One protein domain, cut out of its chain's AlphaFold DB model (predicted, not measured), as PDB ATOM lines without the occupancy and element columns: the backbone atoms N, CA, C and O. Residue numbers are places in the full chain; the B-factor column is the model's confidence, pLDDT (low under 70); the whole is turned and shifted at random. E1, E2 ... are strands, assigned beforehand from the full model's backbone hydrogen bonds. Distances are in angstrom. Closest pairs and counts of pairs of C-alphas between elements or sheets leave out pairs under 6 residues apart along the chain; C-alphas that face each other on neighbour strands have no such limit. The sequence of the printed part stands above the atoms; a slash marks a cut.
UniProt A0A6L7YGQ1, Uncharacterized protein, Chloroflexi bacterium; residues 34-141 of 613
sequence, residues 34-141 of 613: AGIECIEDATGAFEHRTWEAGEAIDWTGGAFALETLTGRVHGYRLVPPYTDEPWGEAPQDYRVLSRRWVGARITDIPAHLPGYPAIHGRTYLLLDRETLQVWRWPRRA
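What this domain is: This is residues 34 to 141 of the 613 residues of an uncharacterized protein of Chloroflexi bacterium (UniProt A0A6L7YGQ1). Two antiparallel sheets form a sandwich, only partly face to face: the three-stranded sheet E1 E3 E2 is shifted toward one end of the long axis, and residues 112 to 117 stick out at the other end, beyond the four-stranded sheet E4 E5 E6 E7. The printed part has 108 residues with seven named strands, E1 to E7 in chain order, and no named helix; the class is all strand, though under half of the residues are in named elements. It is only just compact, close to loose, with a radius of gyration of the C-alphas of 15.6 A and spans of 55 by 29 by 19 A.

Where its parts are: Start at C-alpha 46, (139.565, 121.631, 132.428), where E1 begins and runs to residue 51. Next come E2, residues 63 to 67, E3, 72 to 78, 20.3 A long, and E4, 92 to 96. Then find E5, 101 to 108, 22.3 A, E6, 121 to 128, 23.6 A, and E7, 134 to 138, ending at C-alpha 138, (134.299, 134.250, 142.469).

How they stand to each other: E4 E5 E6 E7 is a meander, each strand the antiparallel neighbour of the one before; look for N 95 and O 103 at 2.9 A, N 104 and O 125 at 2.9 A, and N 126 and O 135 at 2.8 A. Residues 40 to 41 pair antiparallel with residues 135 to 136 of E7. In the other sheet, inner strand E3 shows N 49 and O 75 at 3.1 A toward E1, and N 65 and O 74 at 2.8 A toward E2. Between the sheets, the closest C-alphas of E2 and E4 are those of Ala 63 and Tyr 94, 5.2 A apart; E1 and E4 are apart.

The domain as a whole: The farthest C-alphas, Leu 69 and Gly 115, are 55.7 A apart. The printed part has no cut. The links E1 to E2, E3 to E4 and E5 to E6 are long. Low confidence, under 70, includes residues 80 to 99 and 107 to 121.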
ATOM      1  N   ALA A  34     127.891 137.321 145.483       61.91
ATOM      2  CA  ALA A  34     128.750 137.090 146.644       61.91
ATOM      3  C   ALA A  34     128.407 135.890 147.558       61.91
ATOM      4  O   ALA A  34     129.011 135.821 148.622       61.91
ATOM      5  N   GLY A  35     127.535 134.948 147.177       75.25
ATOM      6  CA  GLY A  35     127.189 133.745 147.963       75.25
ATOM      7  C   GLY A  35     127.152 132.436 147.170       75.25
ATOM      8  O   GLY A  35     127.787 132.320 146.121       75.25
ATOM      9  N   ILE A  36     126.414 131.439 147.678       82.94
ATOM     10  CA  ILE A  36     126.253 130.123 147.028       82.94
ATOM     11  C   ILE A  36     125.614 130.239 145.640       82.94
ATOM     12  O   ILE A  36     125.923 129.466 144.741       82.94
ATOM     13  N   GLU A  37     124.786 131.263 145.436       83.88
ATOM     14  CA  GLU A  37     124.171 131.608 144.157       83.88
ATOM     15  C   GLU A  37     125.186 131.975 143.059       83.88
ATOM     16  O   GLU A  37     124.807 132.120 141.901       83.88
ATOM     17  N   CYS A  38     126.465 132.114 143.417       82.75
ATOM     18  CA  CYS A  38     127.575 132.417 142.513       82.75
ATOM     19  C   CYS A  38     128.388 131.193 142.124       82.75
ATOM     20  O   CYS A  38     129.403 131.339 141.440       82.75
ATOM     21  N   ILE A  39     128.004 130.019 142.626       87.94
ATOM     22  CA  ILE A  39     128.543 128.772 142.122       87.94
ATOM     23  C   ILE A  39     127.898 128.518 140.767       87.94
ATOM     24  O   ILE A  39     126.685 128.358 140.647       87.94
ATOM     25  N   GLU A  40     128.739 128.479 139.749       88.31
ATOM     26  CA  GLU A  40     128.357 128.243 138.370       88.31
ATOM     27  C   GLU A  40     128.958 126.917 137.901       88.31
ATOM     28  O   GLU A  40     130.062 126.537 138.306       88.31
ATOM     29  N   ASP A  41     128.238 126.220 137.026       87.94
ATOM     30  CA  ASP A  41     128.799 125.103 136.274       87.94
ATOM     31  C   ASP A  41     129.794 125.655 135.242       87.94
ATOM     32  O   ASP A  41     129.462 126.517 134.427       87.94
ATOM     33  N   ALA A  42     131.028 125.166 135.299       88.25
ATOM     34  CA  ALA A  42     132.106 125.512 134.382       88.25
ATOM     35  C   ALA A  42     132.627 124.269 133.648       88.25
ATOM     36  O   ALA A  42     133.824 124.155 133.383       88.25
ATOM     37  N   THR A  43     131.752 123.303 133.357       87.62
ATOM     38  CA  THR A  43     132.100 122.084 132.619       87.62
ATOM     39  C   THR A  43     132.873 122.423 131.340       87.62
ATOM     40  O   THR A  43     132.500 123.307 130.568       87.62
ATOM     41  N   GLY A  44     133.994 121.730 131.133       85.81
ATOM     42  CA  GLY A  44     134.944 122.025 130.057       85.81
ATOM     43  C   GLY A  44     135.993 123.089 130.400       85.81
ATOM     44  O   GLY A  44     136.840 123.375 129.562       85.81
ATOM     45  N   ALA A  45     135.992 123.649 131.617       88.00
ATOM     46  CA  ALA A  45     137.071 124.522 132.084       88.00
ATOM     47  C   ALA A  45     138.405 123.792 132.251       88.00
ATOM     48  O   ALA A  45     139.449 124.439 132.228       88.00
ATOM     49  N   PHE A  46     138.376 122.468 132.394       90.38
ATOM     50  CA  PHE A  46     139.565 121.631 132.428       90.38
ATOM     51  C   PHE A  46     139.665 120.792 131.159       90.38
ATOM     52  O   PHE A  46     138.687 120.183 130.729       90.38
ATOM     53  N   GLU A  47     140.869 120.706 130.606       92.50
ATOM     54  CA  GLU A  47     141.239 119.583 129.757       92.50
ATOM     55  C   GLU A  47     141.804 118.459 130.628       92.50
ATOM     56  O   GLU A  47     142.479 118.704 131.634       92.50
ATOM     57  N   HIS A  48     141.504 117.224 130.233       93.62
ATOM     58  CA  HIS A  48     141.996 116.009 130.867       93.62
ATOM     59  C   HIS A  48     142.755 115.173 129.841       93.62
ATOM     60  O   HIS A  48     142.280 114.967 128.721       93.62
ATOM     61  N   ARG A  49     143.916 114.661 130.245       93.81
ATOM     62  CA  ARG A  49     144.683 113.683 129.478       93.81
ATOM     63  C   ARG A  49     145.170 112.571 130.395       93.81
ATOM     64  O   ARG A  49     145.518 112.816 131.546       93.81
ATOM     65  N   THR A  50     145.219 111.361 129.854       94.50
ATOM     66  CA  THR A  50     145.872 110.216 130.486       94.50
ATOM     67  C   THR A  50     147.132 109.876 129.702       94.50
ATOM     68  O   THR A  50     147.080 109.816 128.473       94.50
ATOM     69  N   TRP A  51     148.239 109.676 130.411       94.19
ATOM     70  CA  TRP A  51     149.482 109.130 129.870       94.19
ATOM     71  C   TRP A  51     149.637 107.696 130.367       94.19
ATOM     72  O   TRP A  51     149.423 107.416 131.553       94.19
ATOM     73  N   GLU A  52     149.984 106.789 129.458       94.25
ATOM     74  CA  GLU A  52     150.282 105.400 129.810       94.25
ATOM     75  C   GLU A  52     151.607 105.298 130.582       94.25
ATOM     76  O   GLU A  52     152.444 106.203 130.547       94.25
ATOM     77  N   ALA A  53     151.818 104.184 131.289       85.69
ATOM     78  CA  ALA A  53     153.060 103.965 132.026       85.69
ATOM     79  C   ALA A  53     154.281 104.064 131.087       85.69
ATOM     80  O   ALA A  53     154.387 103.336 130.098       85.69
ATOM     81  N   GLY A  54     155.203 104.979 131.400       82.19
ATOM     82  CA  GLY A  54     156.398 105.256 130.595       82.19
ATOM     83  C   GLY A  54     156.203 106.247 129.436       82.19
ATOM     84  O   GLY A  54     157.187 106.612 128.794       82.19
ATOM     85  N   GLU A  55     154.981 106.722 129.167       87.00
ATOM     86  CA  GLU A  55     154.738 107.808 128.211       87.00
ATOM     87  C   GLU A  55     155.218 109.153 128.791       87.00
ATOM     88  O   GLU A  55     154.983 109.473 129.957       87.00
ATOM     89  N   ALA A  56     155.896 109.965 127.974       84.06
ATOM     90  CA  ALA A  56     156.363 111.282 128.397       84.06
ATOM     91  C   ALA A  56     155.193 112.266 128.575       84.06
ATOM     92  O   ALA A  56     154.389 112.469 127.662       84.06
ATOM     93  N   ILE A  57     155.148 112.932 129.731       86.31
ATOM     94  CA  ILE A  57     154.191 114.007 130.006       86.31
ATOM     95  C   ILE A  57     154.638 115.263 129.251       86.31
ATOM     96  O   ILE A  57     155.700 115.821 129.517       86.31
ATOM     97  N   ASP A  58     153.815 115.720 128.312       84.12
ATOM     98  CA  ASP A  58     154.079 116.874 127.441       84.12
ATOM     99  C   ASP A  58     153.379 118.164 127.906       84.12
ATOM    100  O   ASP A  58     153.435 119.199 127.238       84.12
ATOM    101  N   TRP A  59     152.720 118.127 129.064       82.44
ATOM    102  CA  TRP A  59     152.139 119.303 129.706       82.44
ATOM    103  C   TRP A  59     153.155 120.001 130.610       82.44
ATOM    104  O   TRP A  59     153.804 119.382 131.444       82.44
ATOM    105  N   THR A  60     153.248 121.326 130.487       78.19
ATOM    106  CA  THR A  60     154.172 122.162 131.272       78.19
ATOM    107  C   THR A  60     153.660 122.508 132.674       78.19
ATOM    108  O   THR A  60     154.441 122.977 133.502       78.19
ATOM    109  N   GLY A  61     152.371 122.286 132.951       75.19
ATOM    110  CA  GLY A  61     151.725 122.555 134.235       75.19
ATOM    111  C   GLY A  61     150.304 121.985 134.308       75.19
ATOM    112  O   GLY A  61     149.701 121.675 133.279       75.19
ATOM    113  N   GLY A  62     149.794 121.829 135.531       80.69
ATOM    114  CA  GLY A  62     148.488 121.236 135.830       80.69
ATOM    115  C   GLY A  62     148.480 120.497 137.172       80.69
ATOM    116  O   GLY A  62     149.477 120.486 137.895       80.69
ATOM    117  N   ALA A  63     147.351 119.874 137.502       76.25
ATOM    118  CA  ALA A  63     147.248 118.868 138.552       76.25
ATOM    119  C   ALA A  63     147.453 117.478 137.941       76.25
ATOM    120  O   ALA A  63     146.835 117.160 136.929       76.25
ATOM    121  N   PHE A  64     148.276 116.647 138.575       80.38
ATOM    122  CA  PHE A  64     148.579 115.296 138.106       80.38
ATOM    123  C   PHE A  64     148.285 114.279 139.205       80.38
ATOM    124  O   PHE A  64     148.623 114.513 140.365       80.38
ATOM    125  N   ALA A  65     147.670 113.157 138.842       73.50
ATOM    126  CA  ALA A  65     147.367 112.048 139.738       73.50
ATOM    127  C   ALA A  65     147.884 110.730 139.145       73.50
ATOM    128  O   ALA A  65     147.513 110.372 138.027       73.50
ATOM    129  N   LEU A  66     148.726 110.018 139.896       77.94
ATOM    130  CA  LEU A  66     149.265 108.707 139.527       77.94
ATOM    131  C   LEU A  66     148.318 107.595 139.998       77.94
ATOM    132  O   LEU A  66     148.019 107.488 141.186       77.94
ATOM    133  N   GLU A  67     147.876 106.749 139.076       76.62
ATOM    134  CA  GLU A  67     147.219 105.482 139.382       76.62
ATOM    135  C   GLU A  67     148.299 104.430 139.665       76.62
ATOM    136  O   GLU A  67     148.897 103.862 138.753       76.62
ATOM    137  N   THR A  68     148.578 104.174 140.944       70.75
ATOM    138  CA  THR A  68     149.722 103.348 141.376       70.75
ATOM    139  C   THR A  68     149.674 101.905 140.874       70.75
ATOM    140  O   THR A  68     150.719 101.320 140.612       70.75
ATOM    141  N   LEU A  69     148.477 101.335 140.694       68.12
ATOM    142  CA  LEU A  69     148.307  99.956 140.222       68.12
ATOM    143  C   LEU A  69     148.684  99.770 138.748       68.12
ATOM    144  O   LEU A  69     149.157  98.702 138.367       68.12
ATOM    145  N   THR A  70     148.443 100.781 137.915       72.12
ATOM    146  CA  THR A  70     148.643 100.705 136.459       72.12
ATOM    147  C   THR A  70     149.865 101.496 135.998       72.12
ATOM    148  O   THR A  70     150.337 101.296 134.883       72.12
ATOM    149  N   GLY A  71     150.367 102.409 136.834       75.12
ATOM    150  CA  GLY A  71     151.395 103.379 136.474       75.12
ATOM    151  C   GLY A  71     150.892 104.510 135.570       75.12
ATOM    152  O   GLY A  71     151.705 105.296 135.089       75.12
ATOM    153  N   ARG A  72     149.578 104.606 135.318       82.44
ATOM    154  CA  ARG A  72     148.991 105.669 134.492       82.44
ATOM    155  C   ARG A  72     148.986 106.998 135.223       82.44
ATOM    156  O   ARG A  72     148.714 107.063 136.419       82.44
ATOM    157  N   VAL A  73     149.209 108.080 134.485       84.31
ATOM    158  CA  VAL A  73     149.109 109.441 135.022       84.31
ATOM    159  C   VAL A  73     147.905 110.138 134.409       84.31
ATOM    160  O   VAL A  73     147.766 110.195 133.192       84.31
ATOM    161  N   HIS A  74     147.050 110.706 135.252       85.19
ATOM    162  CA  HIS A  74     145.938 111.566 134.858       85.19
ATOM    163  C   HIS A  74     146.317 113.023 135.091       85.19
ATOM    164  O   HIS A  74     146.673 113.393 136.207       85.19
ATOM    165  N   GLY A  75     146.229 113.856 134.059       87.69
ATOM    166  CA  GLY A  75     146.500 115.288 134.135       87.69
ATOM    167  C   GLY A  75     145.244 116.099 133.933       87.69
ATOM    168  O   GLY A  75     144.436 115.791 133.060       87.69
ATOM    169  N   TYR A  76     145.136 117.179 134.698       88.31
ATOM    170  CA  TYR A  76     144.059 118.154 134.626       88.31
ATOM    171  C   TYR A  76     144.657 119.562 134.586       88.31
ATOM    172  O   TYR A  76     145.392 119.948 135.496       88.31
ATOM    173  N   ARG A  77     144.354 120.353 133.556       87.44
ATOM    174  CA  ARG A  77     144.764 121.769 133.488       87.44
ATOM    175  C   ARG A  77     143.645 122.631 132.920       87.44
ATOM    176  O   ARG A  77     142.755 122.106 132.258       87.44
ATOM    177  N   LEU A  78     143.666 123.930 133.206       83.38
ATOM    178  CA  LEU A  78     142.639 124.847 132.716       83.38
ATOM    179  C   LEU A  78     142.784 125.063 131.206       83.38
ATOM    180  O   LEU A  78     143.902 125.182 130.707       83.38
ATOM    181  N   VAL A  79     141.661 125.133 130.488       84.12
ATOM    182  CA  VAL A  79     141.667 125.378 129.040       84.12
ATOM    183  C   VAL A  79     141.928 126.857 128.705       84.12
ATOM    184  O   VAL A  79     141.492 127.737 129.454       84.12
ATOM    185  N   PRO A  80     142.526 127.139 127.530       68.31
ATOM    186  CA  PRO A  80     142.827 128.473 127.009       68.31
ATOM    187  C   PRO A  80     141.816 129.603 127.269       68.31
ATOM    188  O   PRO A  80     142.229 130.647 127.741       68.31
ATOM    189  N   PRO A  81     140.489 129.480 127.062       63.06
ATOM    190  CA  PRO A  81     139.571 130.596 127.339       63.06
ATOM    191  C   PRO A  81     139.499 131.020 128.820       63.06
ATOM    192  O   PRO A  81     139.063 132.131 129.104       63.06
ATOM    193  N   TYR A  82     139.960 130.182 129.754       63.06
ATOM    194  CA  TYR A  82     140.136 130.539 131.169       63.06
ATOM    195  C   TYR A  82     141.552 131.053 131.489       63.06
ATOM    196  O   TYR A  82     141.817 131.444 132.624       63.06
ATOM    197  N   THR A  83     142.456 131.062 130.504       58.16
ATOM    198  CA  THR A  83     143.857 131.498 130.622       58.16
ATOM    199  C   THR A  83     144.248 132.636 129.659       58.16
ATOM    200  O   THR A  83     145.234 133.315 129.930       58.16
ATOM    201  N   ASP A  84     143.471 132.877 128.593       47.00
ATOM    202  CA  ASP A  84     143.834 133.686 127.409       47.00
ATOM    203  C   ASP A  84     142.957 134.942 127.194       47.00
ATOM    204  O   ASP A  84     143.197 135.726 126.273       47.00
ATOM    205  N   GLU A  85     141.950 135.186 128.038       47.97
ATOM    206  CA  GLU A  85     141.373 136.538 128.198       47.97
ATOM    207  C   GLU A  85     142.446 137.490 128.802       47.97
ATOM    208  O   GLU A  85     143.508 136.986 129.157       47.97
ATOM    209  N   PRO A  86     142.302 138.839 128.918       46.34
ATOM    210  CA  PRO A  86     143.437 139.764 129.171       46.34
ATOM    211  C   PRO A  86     144.125 139.630 130.555       46.34
ATOM    212  O   PRO A  86     144.831 140.529 131.001       46.34
ATOM    213  N   TRP A  87     143.937 138.496 131.214       49.44
ATOM    214  CA  TRP A  87     144.585 137.919 132.385       49.44
ATOM    215  C   TRP A  87     145.978 137.332 132.102       49.44
ATOM    216  O   TRP A  87     146.433 136.470 132.856       49.44
ATOM    217  N   GLY A  88     146.644 137.763 131.023       43.09
ATOM    218  CA  GLY A  88     147.980 137.298 130.650       43.09
ATOM    219  C   GLY A  88     148.925 137.318 131.854       43.09
ATOM    220  O   GLY A  88     149.104 138.358 132.482       43.09
ATOM    221  N   GLU A  89     149.491 136.151 132.170       50.47
ATOM    222  CA  GLU A  89     150.399 135.889 133.302       50.47
ATOM    223  C   GLU A  89     149.762 135.784 134.703       50.47
ATOM    224  O   GLU A  89     150.487 135.764 135.700       50.47
ATOM    225  N   ALA A  90     148.437 135.655 134.827       54.31
ATOM    226  CA  ALA A  90     147.814 135.351 136.117       54.31
ATOM    227  C   ALA A  90     148.396 134.047 136.711       54.31
ATOM    228  O   ALA A  90     148.299 132.993 136.073       54.31
ATOM    229  N   PRO A  91     148.978 134.068 137.929       57.50
ATOM    230  CA  PRO A  91     149.454 132.856 138.581       57.50
ATOM    231  C   PRO A  91     148.298 131.872 138.765       57.50
ATOM    232  O   PRO A  91     147.276 132.204 139.381       57.50
ATOM    233  N   GLN A  92     148.471 130.670 138.221       64.69
ATOM    234  CA  GLN A  92     147.535 129.559 138.352       64.69
ATOM    235  C   GLN A  92     148.071 128.584 139.393       64.69
ATOM    236  O   GLN A  92     149.202 128.113 139.280       64.69
ATOM    237  N   ASP A  93     147.246 128.249 140.379       67.62
ATOM    238  CA  ASP A  93     147.567 127.199 141.341       67.62
ATOM    239  C   ASP A  93     146.650 126.003 141.122       67.62
ATOM    240  O   ASP A  93     145.429 126.128 141.220       67.62
ATOM    241  N   TYR A  94     147.249 124.841 140.885       64.12
ATOM    242  CA  TYR A  94     146.566 123.560 140.737       64.12
ATOM    243  C   TYR A  94     146.836 122.685 141.954       64.12
ATOM    244  O   TYR A  94     147.962 122.661 142.455       64.12
ATOM    245  N   ARG A  95     145.828 121.951 142.429       65.06
ATOM    246  CA  ARG A  95     145.991 120.965 143.505       65.06
ATOM    247  C   ARG A  95     145.065 119.776 143.299       65.06
ATOM    248  O   ARG A  95     143.871 119.960 143.085       65.06
ATOM    249  N   VAL A  96     145.597 118.565 143.437       56.12
ATOM    250  CA  VAL A  96     144.772 117.388 143.736       56.12
ATOM    251  C   VAL A  96     144.379 117.500 145.208       56.12
ATOM    252  O   VAL A  96     145.241 117.691 146.062       56.12
ATOM    253  N   LEU A  97     143.076 117.523 145.484       61.03
ATOM    254  CA  LEU A  97     142.527 117.746 146.827       61.03
ATOM    255  C   LEU A  97     142.091 116.440 147.492       61.03
ATOM    256  O   LEU A  97     142.021 116.362 148.716       61.03
ATOM    257  N   SER A  98     141.765 115.438 146.682       63.56
ATOM    258  CA  SER A  98     141.462 114.073 147.099       63.56
ATOM    259  C   SER A  98     141.583 113.136 145.896       63.56
ATOM    260  O   SER A  98     141.763 113.580 144.754       63.56
ATOM    261  N   ARG A  99     141.339 111.843 146.131       68.12
ATOM    262  CA  ARG A  99     141.129 110.837 145.085       68.12
ATOM    263  C   ARG A  99     140.146 111.307 144.016       68.12
ATOM    264  O   ARG A  99     140.314 110.948 142.855       68.12
ATOM    265  N   ARG A 100     139.169 112.138 144.375       78.44
ATOM    266  CA  ARG A 100     138.126 112.586 143.458       78.44
ATOM    267  C   ARG A 100     138.261 114.024 142.981       78.44
ATOM    268  O   ARG A 100     137.879 114.319 141.856       78.44
ATOM    269  N   TRP A 101     138.793 114.923 143.796       79.25
ATOM    270  CA  TRP A 101     138.683 116.359 143.545       79.25
ATOM    271  C   TRP A 101     139.991 116.984 143.072       79.25
ATOM    272  O   TRP A 101     141.048 116.773 143.668       79.25
ATOM    273  N   VAL A 102     139.903 117.837 142.054       79.19
ATOM    274  CA  VAL A 102     140.981 118.742 141.636       79.19
ATOM    275  C   VAL A 102     140.528 120.180 141.841       79.19
ATOM    276  O   VAL A 102     139.501 120.599 141.323       79.19
ATOM    277  N   GLY A 103     141.305 120.951 142.592       79.12
ATOM    278  CA  GLY A 103     141.114 122.383 142.750       79.12
ATOM    279  C   GLY A 103     142.025 123.166 141.815       79.12
ATOM    280  O   GLY A 103     143.208 122.845 141.676       79.12
ATOM    281  N   ALA A 104     141.501 124.243 141.240       77.12
ATOM    282  CA  ALA A 104     142.306 125.281 140.620       77.12
ATOM    283  C   ALA A 104     141.954 126.655 141.193       77.12
ATOM    284  O   ALA A 104     140.818 126.935 141.582       77.12
ATOM    285  N   ARG A 105     142.955 127.528 141.247       79.56
ATOM    286  CA  ARG A 105     142.809 128.927 141.637       79.56
ATOM    287  C   ARG A 105     143.436 129.803 140.570       79.56
ATOM    288  O   ARG A 105     144.621 129.664 140.280       79.56
ATOM    289  N   ILE A 106     142.646 130.735 140.059       72.06
ATOM    290  CA  ILE A 106     143.078 131.776 139.132       72.06
ATOM    291  C   ILE A 106     143.150 133.074 139.931       72.06
ATOM    292  O   ILE A 106     142.171 133.468 140.569       72.06
ATOM    293  N   THR A 107     144.320 133.709 139.963       68.69
ATOM    294  CA  THR A 107     144.463 135.035 140.575       68.69
ATOM    295  C   THR A 107     144.275 136.092 139.500       68.69
ATOM    296  O   THR A 107     145.196 136.394 138.750       68.69
ATOM    297  N   ASP A 108     143.079 136.665 139.450       62.88
ATOM    298  CA  ASP A 108     142.736 137.755 138.551       62.88
ATOM    299  C   ASP A 108     143.592 138.977 138.913       62.88
ATOM    300  O   ASP A 108     143.481 139.540 140.008       62.88
ATOM    301  N   ILE A 109     144.459 139.406 137.997       55.91
ATOM    302  CA  ILE A 109     145.100 140.721 138.062       55.91
ATOM    303  C   ILE A 109     144.100 141.685 137.421       55.91
ATOM    304  O   ILE A 109     143.926 141.636 136.204       55.91
ATOM    305  N   PRO A 110     143.387 142.541 138.178       52.19
ATOM    306  CA  PRO A 110     142.513 143.503 137.540       52.19
ATOM    307  C   PRO A 110     143.388 144.421 136.694       52.19
ATOM    308  O   PRO A 110     144.417 144.906 137.174       52.19
ATOM    309  N   ALA A 111     142.950 144.714 135.470       47.91
ATOM    310  CA  ALA A 111     143.450 145.872 134.747       47.91
ATOM    311  C   ALA A 111     143.405 147.075 135.705       47.91
ATOM    312  O   ALA A 111     142.352 147.363 136.278       47.91
ATOM    313  N   HIS A 112     144.556 147.707 135.948       46.34
ATOM    314  CA  HIS A 112     144.692 148.831 136.872       46.34
ATOM    315  C   HIS A 112     143.563 149.849 136.658       46.34
ATOM    316  O   HIS A 112     143.573 150.597 135.682       46.34
ATOM    317  N   LEU A 113     142.604 149.913 137.584       48.06
ATOM    318  CA  LEU A 113     141.711 151.061 137.681       48.06
ATOM    319  C   LEU A 113     142.510 152.193 138.345       48.06
ATOM    320  O   LEU A 113     142.968 152.015 139.479       48.06
ATOM    321  N   PRO A 114     142.716 153.346 137.678       44.47
ATOM    322  CA  PRO A 114     143.455 154.455 138.265       44.47
ATOM    323  C   PRO A 114     142.804 154.891 139.585       44.47
ATOM    324  O   PRO A 114     141.626 155.241 139.612       44.47
ATOM    325  N   GLY A 115     143.571 154.871 140.679       53.00
ATOM    326  CA  GLY A 115     143.133 155.362 141.992       53.00
ATOM    327  C   GLY A 115     142.653 154.304 142.992       53.00
ATOM    328  O   GLY A 115     142.372 154.671 144.130       53.00
ATOM    329  N   TYR A 116     142.616 153.018 142.630       43.88
ATOM    330  CA  TYR A 116     142.366 151.927 143.581       43.88
ATOM    331  C   TYR A 116     143.603 151.024 143.702       43.88
ATOM    332  O   TYR A 116     144.203 150.693 142.676       43.88
ATOM    333  N   PRO A 117     144.009 150.600 144.918       50.34
ATOM    334  CA  PRO A 117     144.982 149.519 145.043       50.34
ATOM    335  C   PRO A 117     144.439 148.301 144.286       50.34
ATOM    336  O   PRO A 117     143.243 148.017 144.357       50.34
ATOM    337  N   ALA A 118     145.292 147.615 143.521       52.31
ATOM    338  CA  ALA A 118     144.895 146.438 142.754       52.31
ATOM    339  C   ALA A 118     144.390 145.352 143.717       52.31
ATOM    340  O   ALA A 118     145.171 144.639 144.342       52.31
ATOM    341  N   ILE A 119     143.072 145.247 143.887       51.28
ATOM    342  CA  ILE A 119     142.477 144.142 144.635       51.28
ATOM    343  C   ILE A 119     142.441 142.967 143.672       51.28
ATOM    344  O   ILE A 119     141.552 142.895 142.828       51.28
ATOM    345  N   HIS A 120     143.420 142.070 143.788       56.12
ATOM    346  CA  HIS A 120     143.430 140.819 143.040       56.12
ATOM    347  C   HIS A 120     142.115 140.070 143.268       56.12
ATOM    348  O   HIS A 120     141.814 139.658 144.394       56.12
ATOM    349  N   GLY A 121     141.320 139.920 142.207       62.47
ATOM    350  CA  GLY A 121     140.217 138.970 142.216       62.47
ATOM    351  C   GLY A 121     140.805 137.566 142.302       62.47
ATOM    352  O   GLY A 121     141.951 137.332 141.919       62.47
ATOM    353  N   ARG A 122     140.071 136.617 142.869       71.25
ATOM    354  CA  ARG A 122     140.438 135.209 142.715       71.25
ATOM    355  C   ARG A 122     139.217 134.471 142.227       71.25
ATOM    356  O   ARG A 122     138.141 134.660 142.785       71.25
ATOM    357  N   THR A 123     139.393 133.625 141.236       76.81
ATOM    358  CA  THR A 123     138.377 132.676 140.804       76.81
ATOM    359  C   THR A 123     138.825 131.294 141.251       76.81
ATOM    360  O   THR A 123     139.984 130.917 141.067       76.81
ATOM    361  N   TYR A 124     137.921 130.551 141.876       83.81
ATOM    362  CA  TYR A 124     138.164 129.168 142.264       83.81
ATOM    363  C   TYR A 124     137.388 128.235 141.358       83.81
ATOM    364  O   TYR A 124     136.264 128.549 140.965       83.81
ATOM    365  N   LEU A 125     138.001 127.099 141.048       88.31
ATOM    366  CA  LEU A 125     137.377 126.007 140.330       88.31
ATOM    367  C   LEU A 125     137.610 124.698 141.084       88.31
ATOM    368  O   LEU A 125     138.681 124.485 141.656       88.31
ATOM    369  N   LEU A 126     136.612 123.824 141.063       88.50
ATOM    370  CA  LEU A 126     136.650 122.491 141.647       88.50
ATOM    371  C   LEU A 126     136.114 121.491 140.619       88.50
ATOM    372  O   LEU A 126     134.952 121.572 140.237       88.50
ATOM    373  N   LEU A 127     136.963 120.573 140.175       91.31
ATOM    374  CA  LEU A 127     136.666 119.516 139.212       91.31
ATOM    375  C   LEU A 127     136.464 118.183 139.940       91.31
ATOM    376  O   LEU A 127     137.339 117.762 140.700       91.31
ATOM    377  N   ASP A 128     135.362 117.497 139.642       91.69
ATOM    378  CA  ASP A 128     135.183 116.072 139.934       91.69
ATOM    379  C   ASP A 128     135.875 115.239 138.845       91.69
ATOM    380  O   ASP A 128     135.510 115.294 137.673       91.69
ATOM    381  N   ARG A 129     136.882 114.451 139.221       87.12
ATOM    382  CA  ARG A 129     137.681 113.633 138.299       87.12
ATOM    383  C   ARG A 129     136.899 112.493 137.652       87.12
ATOM    384  O   ARG A 129     137.304 112.041 136.585       87.12
ATOM    385  N   GLU A 130     135.839 112.008 138.294       87.69
ATOM    386  CA  GLU A 130     135.050 110.884 137.783       87.69
ATOM    387  C   GLU A 130     134.001 111.362 136.774       87.69
ATOM    388  O   GLU A 130     133.853 110.775 135.705       87.69
ATOM    389  N   THR A 131     133.290 112.447 137.095       89.56
ATOM    390  CA  THR A 131     132.193 112.967 136.259       89.56
ATOM    391  C   THR A 131     132.633 114.066 135.292       89.56
ATOM    392  O   THR A 131     131.903 114.390 134.359       89.56
ATOM    393  N   LEU A 132     133.823 114.636 135.502       89.88
ATOM    394  CA  LEU A 132     134.347 115.828 134.827       89.88
ATOM    395  C   LEU A 132     133.485 117.089 134.997       89.88
ATOM    396  O   LEU A 132     133.682 118.078 134.286       89.88
ATOM    397  N   GLN A 133     132.557 117.077 135.955       91.62
ATOM    398  CA  GLN A 133     131.783 118.251 136.331       91.62
ATOM    399  C   GLN A 133     132.685 119.265 137.040       91.62
ATOM    400  O   GLN A 133     133.549 118.895 137.841       91.62
ATOM    401  N   VAL A 134     132.482 120.551 136.752       91.31
ATOM    402  CA  VAL A 134     133.300 121.627 137.318       91.31
ATOM    403  C   VAL A 134     132.417 122.678 137.963       91.31
ATOM    404  O   VAL A 134     131.511 123.210 137.334       91.31
ATOM    405  N   TRP A 135     132.761 123.043 139.190       89.75
ATOM    406  CA  TRP A 135     132.154 124.145 139.921       89.75
ATOM    407  C   TRP A 135     133.094 125.338 139.933       89.75
ATOM    408  O   TRP A 135     134.266 125.189 140.273       89.75
ATOM    409  N   ARG A 136     132.589 126.524 139.605       88.38
ATOM    410  CA  ARG A 136     133.340 127.782 139.625       88.38
ATOM    411  C   ARG A 136     132.665 128.784 140.546       88.38
ATOM    412  O   ARG A 136     131.452 128.915 140.503       88.38
ATOM    413  N   TRP A 137     133.442 129.541 141.323       86.50
ATOM    414  CA  TRP A 137     132.907 130.675 142.082       86.50
ATOM    415  C   TRP A 137     133.918 131.824 142.242       86.50
ATOM    416  O   TRP A 137     135.129 131.588 142.378       86.50
ATOM    417  N   PRO A 138     133.451 133.089 142.240       73.56
ATOM    418  CA  PRO A 138     134.299 134.250 142.469       73.56
ATOM    419  C   PRO A 138     134.617 134.432 143.960       73.56
ATOM    420  O   PRO A 138     133.769 134.285 144.843       73.56
ATOM    421  N   ARG A 139     135.850 134.838 144.269       69.19
ATOM    422  CA  ARG A 139     136.278 135.152 145.632       69.19
ATOM    423  C   ARG A 139     135.966 136.597 145.978       69.19
ATOM    424  O   ARG A 139     136.728 137.504 145.643       69.19
ATOM    425  N   ARG A 140     134.935 136.778 146.798       62.16
ATOM    426  CA  ARG A 140     134.889 137.891 147.761       62.16
ATOM    427  C   ARG A 140     134.488 137.449 149.165       62.16
ATOM    428  O   ARG A 140     135.047 137.984 150.116       62.16
ATOM    429  N   ALA A 141     133.631 136.433 149.297       72.56
ATOM    430  CA  ALA A 141     133.191 135.954 150.608       72.56
ATOM    431  C   ALA A 141     132.917 134.449 150.739       72.56
ATOM    432  O   ALA A 141     132.836 133.980 151.871       72.56
TER     433      ALA A 141